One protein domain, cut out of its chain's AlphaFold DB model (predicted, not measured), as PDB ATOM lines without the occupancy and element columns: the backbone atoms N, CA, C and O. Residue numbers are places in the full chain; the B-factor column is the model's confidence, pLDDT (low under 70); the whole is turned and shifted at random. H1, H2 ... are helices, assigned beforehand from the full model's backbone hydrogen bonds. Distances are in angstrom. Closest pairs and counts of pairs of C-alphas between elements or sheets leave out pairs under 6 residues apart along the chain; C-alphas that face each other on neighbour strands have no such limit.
ATOM      1  N   ASP A  20     312.227 462.012 457.665       87.12
ATOM      2  CA  ASP A  20     311.894 460.998 458.669       87.12
ATOM      3  C   ASP A  20     312.733 461.073 459.944       87.12
ATOM      4  O   ASP A  20     312.226 460.844 461.037       87.12
ATOM      5  N   TRP A  21     314.036 461.345 459.816       88.12
ATOM      6  CA  TRP A  21     314.933 461.369 460.970       88.12
ATOM      7  C   TRP A  21     314.592 462.511 461.926       88.12
ATOM      8  O   TRP A  21     314.659 462.307 463.134       88.12
ATOM      9  N   HIS A  22     314.182 463.665 461.396       92.50
ATOM     10  CA  HIS A  22     313.767 464.798 462.210       92.50
ATOM     11  C   HIS A  22     312.409 464.531 462.845       92.50
ATOM     12  O   HIS A  22     312.242 464.715 464.045       92.50
ATOM     13  N   TRP A  23     311.468 464.001 462.062       92.12
ATOM     14  CA  TRP A  23     310.148 463.650 462.574       92.12
ATOM     15  C   TRP A  23     310.226 462.608 463.703       92.12
ATOM     16  O   TRP A  23     309.569 462.747 464.733       92.12
ATOM     17  N   ALA A  24     311.087 461.597 463.560       94.62
ATOM     18  CA  ALA A  24     311.328 460.605 464.604       94.62
ATOM     19  C   ALA A  24     311.939 461.219 465.878       94.62
ATOM     20  O   ALA A  24     311.616 460.773 466.980       94.62
ATOM     21  N   GLU A  25     312.812 462.223 465.743       94.62
ATOM     22  CA  GLU A  25     313.392 462.966 466.870       94.62
ATOM     23  C   GLU A  25     312.346 463.802 467.606       94.62
ATOM     24  O   GLU A  25     312.268 463.716 468.833       94.62
ATOM     25  N   GLU A  26     311.507 464.540 466.874       95.00
ATOM     26  CA  GLU A  26     310.403 465.308 467.458       95.00
ATOM     27  C   GLU A  26     309.431 464.384 468.202       95.00
ATOM     28  O   GLU A  26     309.187 464.581 469.389       95.00
ATOM     29  N   LEU A  27     308.976 463.298 467.569       95.75
ATOM     30  CA  LEU A  27     308.060 462.338 468.195       95.75
ATOM     31  C   LEU A  27     308.648 461.679 469.448       95.75
ATOM     32  O   LEU A  27     307.944 461.484 470.441       95.75
ATOM     33  N   ALA A  28     309.931 461.311 469.415       97.12
ATOM     34  CA  ALA A  28     310.601 460.729 470.572       97.12
ATOM     35  C   ALA A  28     310.666 461.719 471.742       97.12
ATOM     36  O   ALA A  28     310.450 461.331 472.892       97.12
ATOM     37  N   HIS A  29     310.933 462.991 471.447       96.94
ATOM     38  CA  HIS A  29     310.986 464.050 472.444       96.94
ATOM     39  C   HIS A  29     309.601 464.369 473.020       96.94
ATOM     40  O   HIS A  29     309.418 464.314 474.236       96.94
ATOM     41  N   GLU A  30     308.618 464.642 472.161       97.06
ATOM     42  CA  GLU A  30     307.264 465.058 472.546       97.06
ATOM     43  C   GLU A  30     306.528 463.993 473.364       97.06
ATOM     44  O   GLU A  30     305.808 464.314 474.312       97.06
ATOM     45  N   HIS A  31     306.733 462.717 473.032       96.69
ATOM     46  CA  HIS A  31     306.055 461.603 473.692       96.69
ATOM     47  C   HIS A  31     306.911 460.883 474.743       96.69
ATOM     48  O   HIS A  31     306.452 459.892 475.313       96.69
ATOM     49  N   ILE A  32     308.122 461.378 475.033       96.38
ATOM     50  CA  ILE A  32     309.052 460.805 476.021       96.38
ATOM     51  C   ILE A  32     309.310 459.315 475.722       96.38
ATOM     52  O   ILE A  32     309.118 458.426 476.555       96.38
ATOM     53  N   LEU A  33     309.721 459.034 474.484       96.25
ATOM     54  CA  LEU A  33     309.989 457.687 473.983       96.25
ATOM     55  C   LEU A  33     311.477 457.511 473.653       96.25
ATOM     56  O   LEU A  33     312.149 458.467 473.265       96.25
ATOM     57  N   PRO A  34     312.021 456.282 473.737       96.75
ATOM     58  CA  PRO A  34     313.365 456.010 473.242       96.75
ATOM     59  C   PRO A  34     313.456 456.278 471.734       96.75
ATOM     60  O   PRO A  34     312.747 455.645 470.948       96.75
ATOM     61  N   LEU A  35     314.366 457.166 471.321       95.56
ATOM     62  CA  LEU A  35     314.547 457.531 469.911       95.56
ATOM     63  C   LEU A  35     314.807 456.311 469.020       95.56
ATOM     64  O   LEU A  35     314.231 456.196 467.941       95.56
ATOM     65  N   ASP A  36     315.625 455.363 469.484       94.38
ATOM     66  CA  ASP A  36     315.906 454.140 468.728       94.38
ATOM     67  C   ASP A  36     314.654 453.292 468.500       94.38
ATOM     68  O   ASP A  36     314.517 452.669 467.452       94.38
ATOM     69  N   TRP A  37     313.708 453.282 469.441       95.94
ATOM     70  CA  TRP A  37     312.449 452.563 469.264       95.94
ATOM     71  C   TRP A  37     311.578 453.219 468.185       95.94
ATOM     72  O   TRP A  37     311.058 452.520 467.316       95.94
ATOM     73  N   VAL A  38     311.498 454.555 468.173       97.00
ATOM     74  CA  VAL A  38     310.780 455.311 467.131       97.00
ATOM     75  C   VAL A  38     311.432 455.090 465.763       97.00
ATOM     76  O   VAL A  38     310.750 454.729 464.803       97.00
ATOM     77  N   LYS A  39     312.765 455.187 465.678       95.81
ATOM     78  CA  LYS A  39     313.527 454.929 464.443       95.81
ATOM     79  C   LYS A  39     313.279 453.528 463.878       95.81
ATOM     80  O   LYS A  39     313.216 453.371 462.660       95.81
ATOM     81  N   ARG A  40     313.098 452.516 464.735       95.44
ATOM     82  CA  ARG A  40     312.761 451.143 464.314       95.44
ATOM     83  C   ARG A  40     311.350 451.036 463.737       95.44
ATOM     84  O   ARG A  40     311.154 450.277 462.794       95.44
ATOM     85  N   GLY A  41     310.383 451.794 464.255       96.94
ATOM     86  CA  GLY A  41     309.033 451.846 463.685       96.94
ATOM     87  C   GLY A  41     309.009 452.489 462.297       96.94
ATOM     88  O   GLY A  41     308.366 451.986 461.374       96.94
ATOM     89  N   PHE A  42     309.798 453.547 462.113       96.62
ATOM     90  CA  PHE A  42     310.004 454.178 460.807       96.62
ATOM     91  C   PHE A  42     310.709 453.233 459.826       96.62
ATOM     92  O   PHE A  42     310.318 453.130 458.669       96.62
ATOM     93  N   GLU A  43     311.714 452.488 460.289       96.00
ATOM     94  CA  GLU A  43     312.381 451.468 459.477       96.00
ATOM     95  C   GLU A  43     311.426 450.359 459.025       96.00
ATOM     96  O   GLU A  43     311.450 449.975 457.857       96.00
ATOM     97  N   ALA A  44     310.553 449.873 459.911       97.19
ATOM     98  CA  ALA A  44     309.538 448.889 459.538       97.19
ATOM     99  C   ALA A  44     308.585 449.432 458.460       97.19
ATOM    100  O   ALA A  44     308.291 448.731 457.493       97.19
ATOM    101  N   SER A  45     308.182 450.700 458.579       96.06
ATOM    102  CA  SER A  45     307.341 451.384 457.585       96.06
ATOM    103  C   SER A  45     308.038 451.454 456.220       96.06
ATOM    104  O   SER A  45     307.475 451.038 455.208       96.06
ATOM    105  N   ARG A  46     309.322 451.846 456.198       94.75
ATOM    106  CA  ARG A  46     310.138 451.879 454.973       94.75
ATOM    107  C   ARG A  46     310.299 450.512 454.316       94.75
ATOM    108  O   ARG A  46     310.207 450.423 453.095       94.75
ATOM    109  N   ARG A  47     310.519 449.446 455.094       96.31
ATOM    110  CA  ARG A  47     310.637 448.072 454.562       96.31
ATOM    111  C   ARG A  47     309.354 447.588 453.889       96.31
ATOM    112  O   ARG A  47     309.430 446.795 452.958       96.31
ATOM    113  N   LEU A  48     308.206 448.088 454.340       95.81
ATOM    114  CA  LEU A  48     306.893 447.808 453.762       95.81
ATOM    115  C   LEU A  48     306.485 448.788 452.657       95.81
ATOM    116  O   LEU A  48     305.438 448.609 452.042       95.81
ATOM    117  N   GLY A  49     307.294 449.817 452.387       94.62
ATOM    118  CA  GLY A  49     306.961 450.850 451.408       94.62
ATOM    119  C   GLY A  49     305.727 451.671 451.791       94.62
ATOM    120  O   GLY A  49     305.033 452.161 450.902       94.62
ATOM    121  N   ILE A  50     305.439 451.796 453.091       93.75
ATOM    122  CA  ILE A  50     304.323 452.589 453.618       93.75
ATOM    123  C   ILE A  50     304.835 453.803 454.392       93.75
ATOM    124  O   ILE A  50     305.951 453.800 454.917       93.75
ATOM    125  N   GLU A  51     303.983 454.818 454.511       92.44
ATOM    126  CA  GLU A  51     304.265 455.981 455.348       92.44
ATOM    127  C   GLU A  51     304.270 455.614 456.849       92.44
ATOM    128  O   GLU A  51     303.495 454.745 457.280       92.44
ATOM    129  N   PRO A  52     305.094 456.285 457.678       94.25
ATOM    130  CA  PRO A  52     305.160 456.042 459.120       94.25
ATOM    131  C   PRO A  52     303.862 456.337 459.885       94.25
ATOM    132  O   PRO A  52     303.740 455.935 461.044       94.25
ATOM    133  N   ASP A  53     302.881 457.004 459.269       94.69
ATOM    134  CA  ASP A  53     301.597 457.375 459.871       94.69
ATOM    135  C   ASP A  53     300.898 456.220 460.585       94.69
ATOM    136  O   ASP A  53     300.345 456.419 461.666       94.69
ATOM    137  N   PHE A  54     300.925 455.003 460.029       95.31
ATOM    138  CA  PHE A  54     300.330 453.848 460.707       95.31
ATOM    139  C   PHE A  54     301.005 453.600 462.062       95.31
ATOM    140  O   PHE A  54     300.323 453.476 463.081       95.31
ATOM    141  N   PHE A  55     302.341 453.577 462.087       96.75
ATOM    142  CA  PHE A  55     303.111 453.366 463.308       96.75
ATOM    143  C   PHE A  55     302.858 454.477 464.330       96.75
ATOM    144  O   PHE A  55     302.582 454.200 465.501       96.75
ATOM    145  N   VAL A  56     302.911 455.731 463.878       96.62
ATOM    146  CA  VAL A  56     302.712 456.909 464.727       96.62
ATOM    147  C   VAL A  56     301.311 456.892 465.333       96.62
ATOM    148  O   VAL A  56     301.164 456.909 466.557       96.62
ATOM    149  N   ASN A  57     300.274 456.775 464.505       97.38
ATOM    150  CA  ASN A  57     298.895 456.809 464.975       97.38
ATOM    151  C   ASN A  57     298.575 455.622 465.896       97.38
ATOM    152  O   ASN A  57     297.972 455.814 466.951       97.38
ATOM    153  N   LYS A  58     299.007 454.405 465.541       96.88
ATOM    154  CA  LYS A  58     298.680 453.192 466.305       96.88
ATOM    155  C   LYS A  58     299.477 453.068 467.603       96.88
ATOM    156  O   LYS A  58     298.893 452.715 468.626       96.88
ATOM    157  N   TYR A  59     300.789 453.313 467.582       96.06
ATOM    158  CA  TYR A  59     301.673 452.967 468.704       96.06
ATOM    159  C   TYR A  59     302.150 454.168 469.522       96.06
ATOM    160  O   TYR A  59     302.374 454.011 470.723       96.06
ATOM    161  N   ILE A  60     302.274 455.355 468.920       96.56
ATOM    162  CA  ILE A  60     302.665 456.577 469.642       96.56
ATOM    163  C   ILE A  60     301.418 457.295 470.162       96.56
ATOM    164  O   ILE A  60     301.265 457.478 471.369       96.56
ATOM    165  N   LEU A  61     300.489 457.624 469.262       96.81
ATOM    166  CA  LEU A  61     299.245 458.327 469.593       96.81
ATOM    167  C   LEU A  61     298.154 457.400 470.144       96.81
ATOM    168  O   LEU A  61     297.153 457.882 470.672       96.81
ATOM    169  N   LYS A  62     298.352 456.078 470.054       95.50
ATOM    170  CA  LYS A  62     297.447 455.045 470.589       95.50
ATOM    171  C   LYS A  62     296.006 455.166 470.080       95.50
ATOM    172  O   LYS A  62     295.062 454.872 470.810       95.50
ATOM    173  N   GLN A  63     295.837 455.586 468.829       97.00
ATOM    174  CA  GLN A  63     294.539 455.593 468.167       97.00
ATOM    175  C   GLN A  63     294.020 454.164 467.982       97.00
ATOM    176  O   GLN A  63     294.787 453.210 467.783       97.00
ATOM    177  N   ASP A  64     292.696 454.014 468.009       96.12
ATOM    178  CA  ASP A  64     292.042 452.732 467.765       96.12
ATOM    179  C   ASP A  64     292.001 452.413 466.263       96.12
ATOM    180  O   ASP A  64     290.990 452.570 465.583       96.12
ATOM    181  N   LEU A  65     293.158 452.033 465.722       94.44
ATOM    182  CA  LEU A  65     293.306 451.565 464.344       94.44
ATOM    183  C   LEU A  65     293.282 450.031 464.280       94.44
ATOM    184  O   LEU A  65     293.719 449.376 465.232       94.44
ATOM    185  N   PRO A  66     292.824 449.419 463.174       94.50
ATOM    186  CA  PRO A  66     292.925 447.974 463.005       94.50
ATOM    187  C   PRO A  66     294.383 447.511 463.101       94.50
ATOM    188  O   PRO A  66     295.321 448.265 462.828       94.50
ATOM    189  N   LYS A  67     294.574 446.255 463.509       91.62
ATOM    190  CA  LYS A  67     295.898 445.634 463.467       91.62
ATOM    191  C   LYS A  67     296.380 445.521 462.025       91.62
ATOM    192  O   LYS A  67     295.582 445.308 461.115       91.62
ATOM    193  N   ASN A  68     297.690 445.627 461.856       94.81
ATOM    194  CA  ASN A  68     298.370 445.315 460.614       94.81
ATOM    195  C   ASN A  68     299.416 444.243 460.928       94.81
ATOM    196  O   ASN A  68     300.503 444.553 461.414       94.81
ATOM    197  N   ASP A  69     299.050 442.982 460.701       96.25
ATOM    198  CA  ASP A  69     299.888 441.831 461.053       96.25
ATOM    199  C   ASP A  69     301.221 441.842 460.289       96.25
ATOM    200  O   ASP A  69     302.257 441.458 460.834       96.25
ATOM    201  N   GLU A  70     301.215 442.347 459.053       96.50
ATOM    202  CA  GLU A  70     302.415 442.494 458.230       96.50
ATOM    203  C   GLU A  70     303.382 443.517 458.847       96.50
ATOM    204  O   GLU A  70     304.577 443.248 458.992       96.50
ATOM    205  N   PHE A  71     302.854 444.656 459.310       97.12
ATOM    206  CA  PHE A  71     303.641 445.643 460.050       97.12
ATOM    207  C   PHE A  71     304.226 445.063 461.336       97.12
ATOM    208  O   PHE A  71     305.418 445.226 461.597       97.12
ATOM    209  N   GLU A  72     303.410 444.379 462.140       95.88
ATOM    210  CA  GLU A  72     303.865 443.782 463.397       95.88
ATOM    211  C   GLU A  72     304.988 442.767 463.162       95.88
ATOM    212  O   GLU A  72     305.992 442.775 463.883       95.88
ATOM    213  N   GLN A  73     304.867 441.940 462.123       97.56
ATOM    214  CA  GLN A  73     305.896 440.977 461.756       97.56
ATOM    215  C   GLN A  73     307.214 441.666 461.383       97.56
ATOM    216  O   GLN A  73     308.255 441.347 461.968       97.56
ATOM    217  N   VAL A  74     307.179 442.641 460.472       97.50
ATOM    218  CA  VAL A  74     308.385 443.369 460.046       97.50
ATOM    219  C   VAL A  74     309.004 444.140 461.209       97.50
ATOM    220  O   VAL A  74     310.224 444.138 461.383       97.50
ATOM    221  N   PHE A  75     308.193 444.756 462.067       96.94
ATOM    222  CA  PHE A  75     308.693 445.480 463.230       96.94
ATOM    223  C   PHE A  75     309.422 444.554 464.216       96.94
ATOM    224  O   PHE A  75     310.500 444.889 464.717       96.94
ATOM    225  N   ILE A  76     308.895 443.348 464.447       96.06
ATOM    226  CA  ILE A  76     309.563 442.320 465.253       96.06
ATOM    227  C   ILE A  76     310.896 441.895 464.622       96.06
ATOM    228  O   ILE A  76     311.876 441.688 465.344       96.06
ATOM    229  N   GLU A  77     310.961 441.747 463.299       96.56
ATOM    230  CA  GLU A  77     312.199 441.410 462.588       96.56
ATOM    231  C   GLU A  77     313.264 442.499 462.757       96.56
ATOM    232  O   GLU A  77     314.391 442.189 463.158       96.56
ATOM    233  N   VAL A  78     312.888 443.771 462.586       96.00
ATOM    234  CA  VAL A  78     313.768 444.930 462.819       96.00
ATOM    235  C   VAL A  78     314.329 444.918 464.246       96.00
ATOM    236  O   VAL A  78     315.537 445.067 464.446       96.00
ATOM    237  N   LEU A  79     313.483 444.676 465.254       93.12
ATOM    238  CA  LEU A  79     313.911 444.593 466.655       93.12
ATOM    239  C   LEU A  79     314.894 443.436 466.903       93.12
ATOM    240  O   LEU A  79     315.852 443.578 467.668       93.12
ATOM    241  N   LYS A  80     314.673 442.281 466.265       93.38
ATOM    242  CA  LYS A  80     315.558 441.110 466.385       93.38
ATOM    243  C   LYS A  80     316.919 441.353 465.736       93.38
ATOM    244  O   LYS A  80     317.934 440.945 466.301       93.38
ATOM    245  N   GLU A  81     316.956 441.982 464.565       91.88
ATOM    246  CA  GLU A  81     318.202 442.319 463.869       91.88
ATOM    247  C   GLU A  81     319.063 443.294 464.673       91.88
ATOM    248  O   GLU A  81     320.268 443.087 464.809       91.88
ATOM    249  N   ASP A  82     318.446 444.325 465.247       85.25
ATOM    250  CA  ASP A  82     319.136 445.316 466.072       85.25
ATOM    251  C   ASP A  82     319.775 444.684 467.320       85.25
ATOM    252  O   ASP A  82     320.948 444.919 467.635       85.25
ATOM    253  N   ARG A  83     319.042 443.771 467.971       82.56
ATOM    254  CA  ARG A  83     319.566 442.990 469.095       82.56
ATOM    255  C   ARG A  83     320.771 442.139 468.688       82.56
ATOM    256  O   ARG A  83     321.746 442.087 469.433       82.56
ATOM    257  N   LYS A  84     320.723 441.482 467.523       84.75
ATOM    258  CA  LYS A  84     321.853 440.687 467.006       84.75
ATOM    259  C   LYS A  84     323.079 441.559 466.731       84.75
ATOM    260  O   LYS A  84     324.185 441.165 467.084       84.75
ATOM    261  N   LYS A  85     322.895 442.748 466.148       80.06
ATOM    262  CA  LYS A  85     323.993 443.703 465.906       80.06
ATOM    263  C   LYS A  85     324.655 444.133 467.215       80.06
ATOM    264  O   LYS A  85     325.873 444.049 467.335       80.06
ATOM    265  N   SER A  86     323.850 444.489 468.214       76.81
ATOM    266  CA  SER A  86     324.341 444.857 469.549       76.81
ATOM    267  C   SER A  86     325.145 443.735 470.224       76.81
ATOM    268  O   SER A  86     326.119 444.012 470.913       76.81
ATOM    269  N   GLN A  87     324.778 442.466 470.011       71.81
ATOM    270  CA  GLN A  87     325.488 441.309 470.580       71.81
ATOM    271  C   GLN A  87     326.801 440.967 469.862       71.81
ATOM    272  O   GLN A  87     327.700 440.425 470.492       71.81
ATOM    273  N   ASN A  88     326.928 441.297 468.574       67.50
ATOM    274  CA  ASN A  88     328.128 441.035 467.771       67.50
ATOM    275  C   ASN A  88     329.209 442.131 467.880       67.50
ATOM    276  O   ASN A  88     330.226 442.039 467.199       67.50
ATOM    277  N   THR A  89     328.985 443.179 468.680       60.34
ATOM    278  CA  THR A  89     329.919 444.315 468.835       60.34
ATOM    279  C   THR A  89     330.714 444.231 470.155       60.34
ATOM    280  O   THR A  89     331.176 445.244 470.675       60.34
TER     281      THR A  89
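AT A GLANCE: This is residues 20 to 89 of the 90 residues of an uncharacterized protein of Arsenophonus sp. ENCA (UniProt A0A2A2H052). H2 stands in the middle, with H1 folded back on its first part, short H3 along one side and long H4 crossing its later part; residues 83 to 89 stick out. The printed part has 70 residues, 51 of them in four named helices, H1 to H4 in order along the chain, with no named strand; its class is all helix, and it is compact, with a radius of gyration of the C-alphas of 12.1 A and spans of 37 by 27 by 18 A.

IN THESE COORDINATES: H1, residues 20 to 30, begins at C-alpha 20 (311.894, 460.998, 458.669). H2 is residues 35 to 47, 18.4 A; H3 is 53 to 60. H4, 69 to 87, runs 27.3 A to C-alpha 87 (325.488, 441.309, 470.580).

HOW THE PARTS SIT: H1 and H2, a hairpin, touch at a steep tilt of 38 degrees; closest C-alphas Ala 28 and Leu 35, 5.1 A. H2 and H3, a hairpin, only just touch, with 3 C-alpha pairs within 8 A; closest Gly 41 and Phe 55, 6.1 A. H4 touches H2 with residues 71 to 79 alone, at 54 degrees, steep; closest C-alphas Ala 44 and Phe 75, 5.1 A. Every helix has each O i to N i+4 pair within hydrogen-bond range.

THE WHOLE: The printed part has no cut and no long link. Residues 88 to 89 have pLDDT under 70.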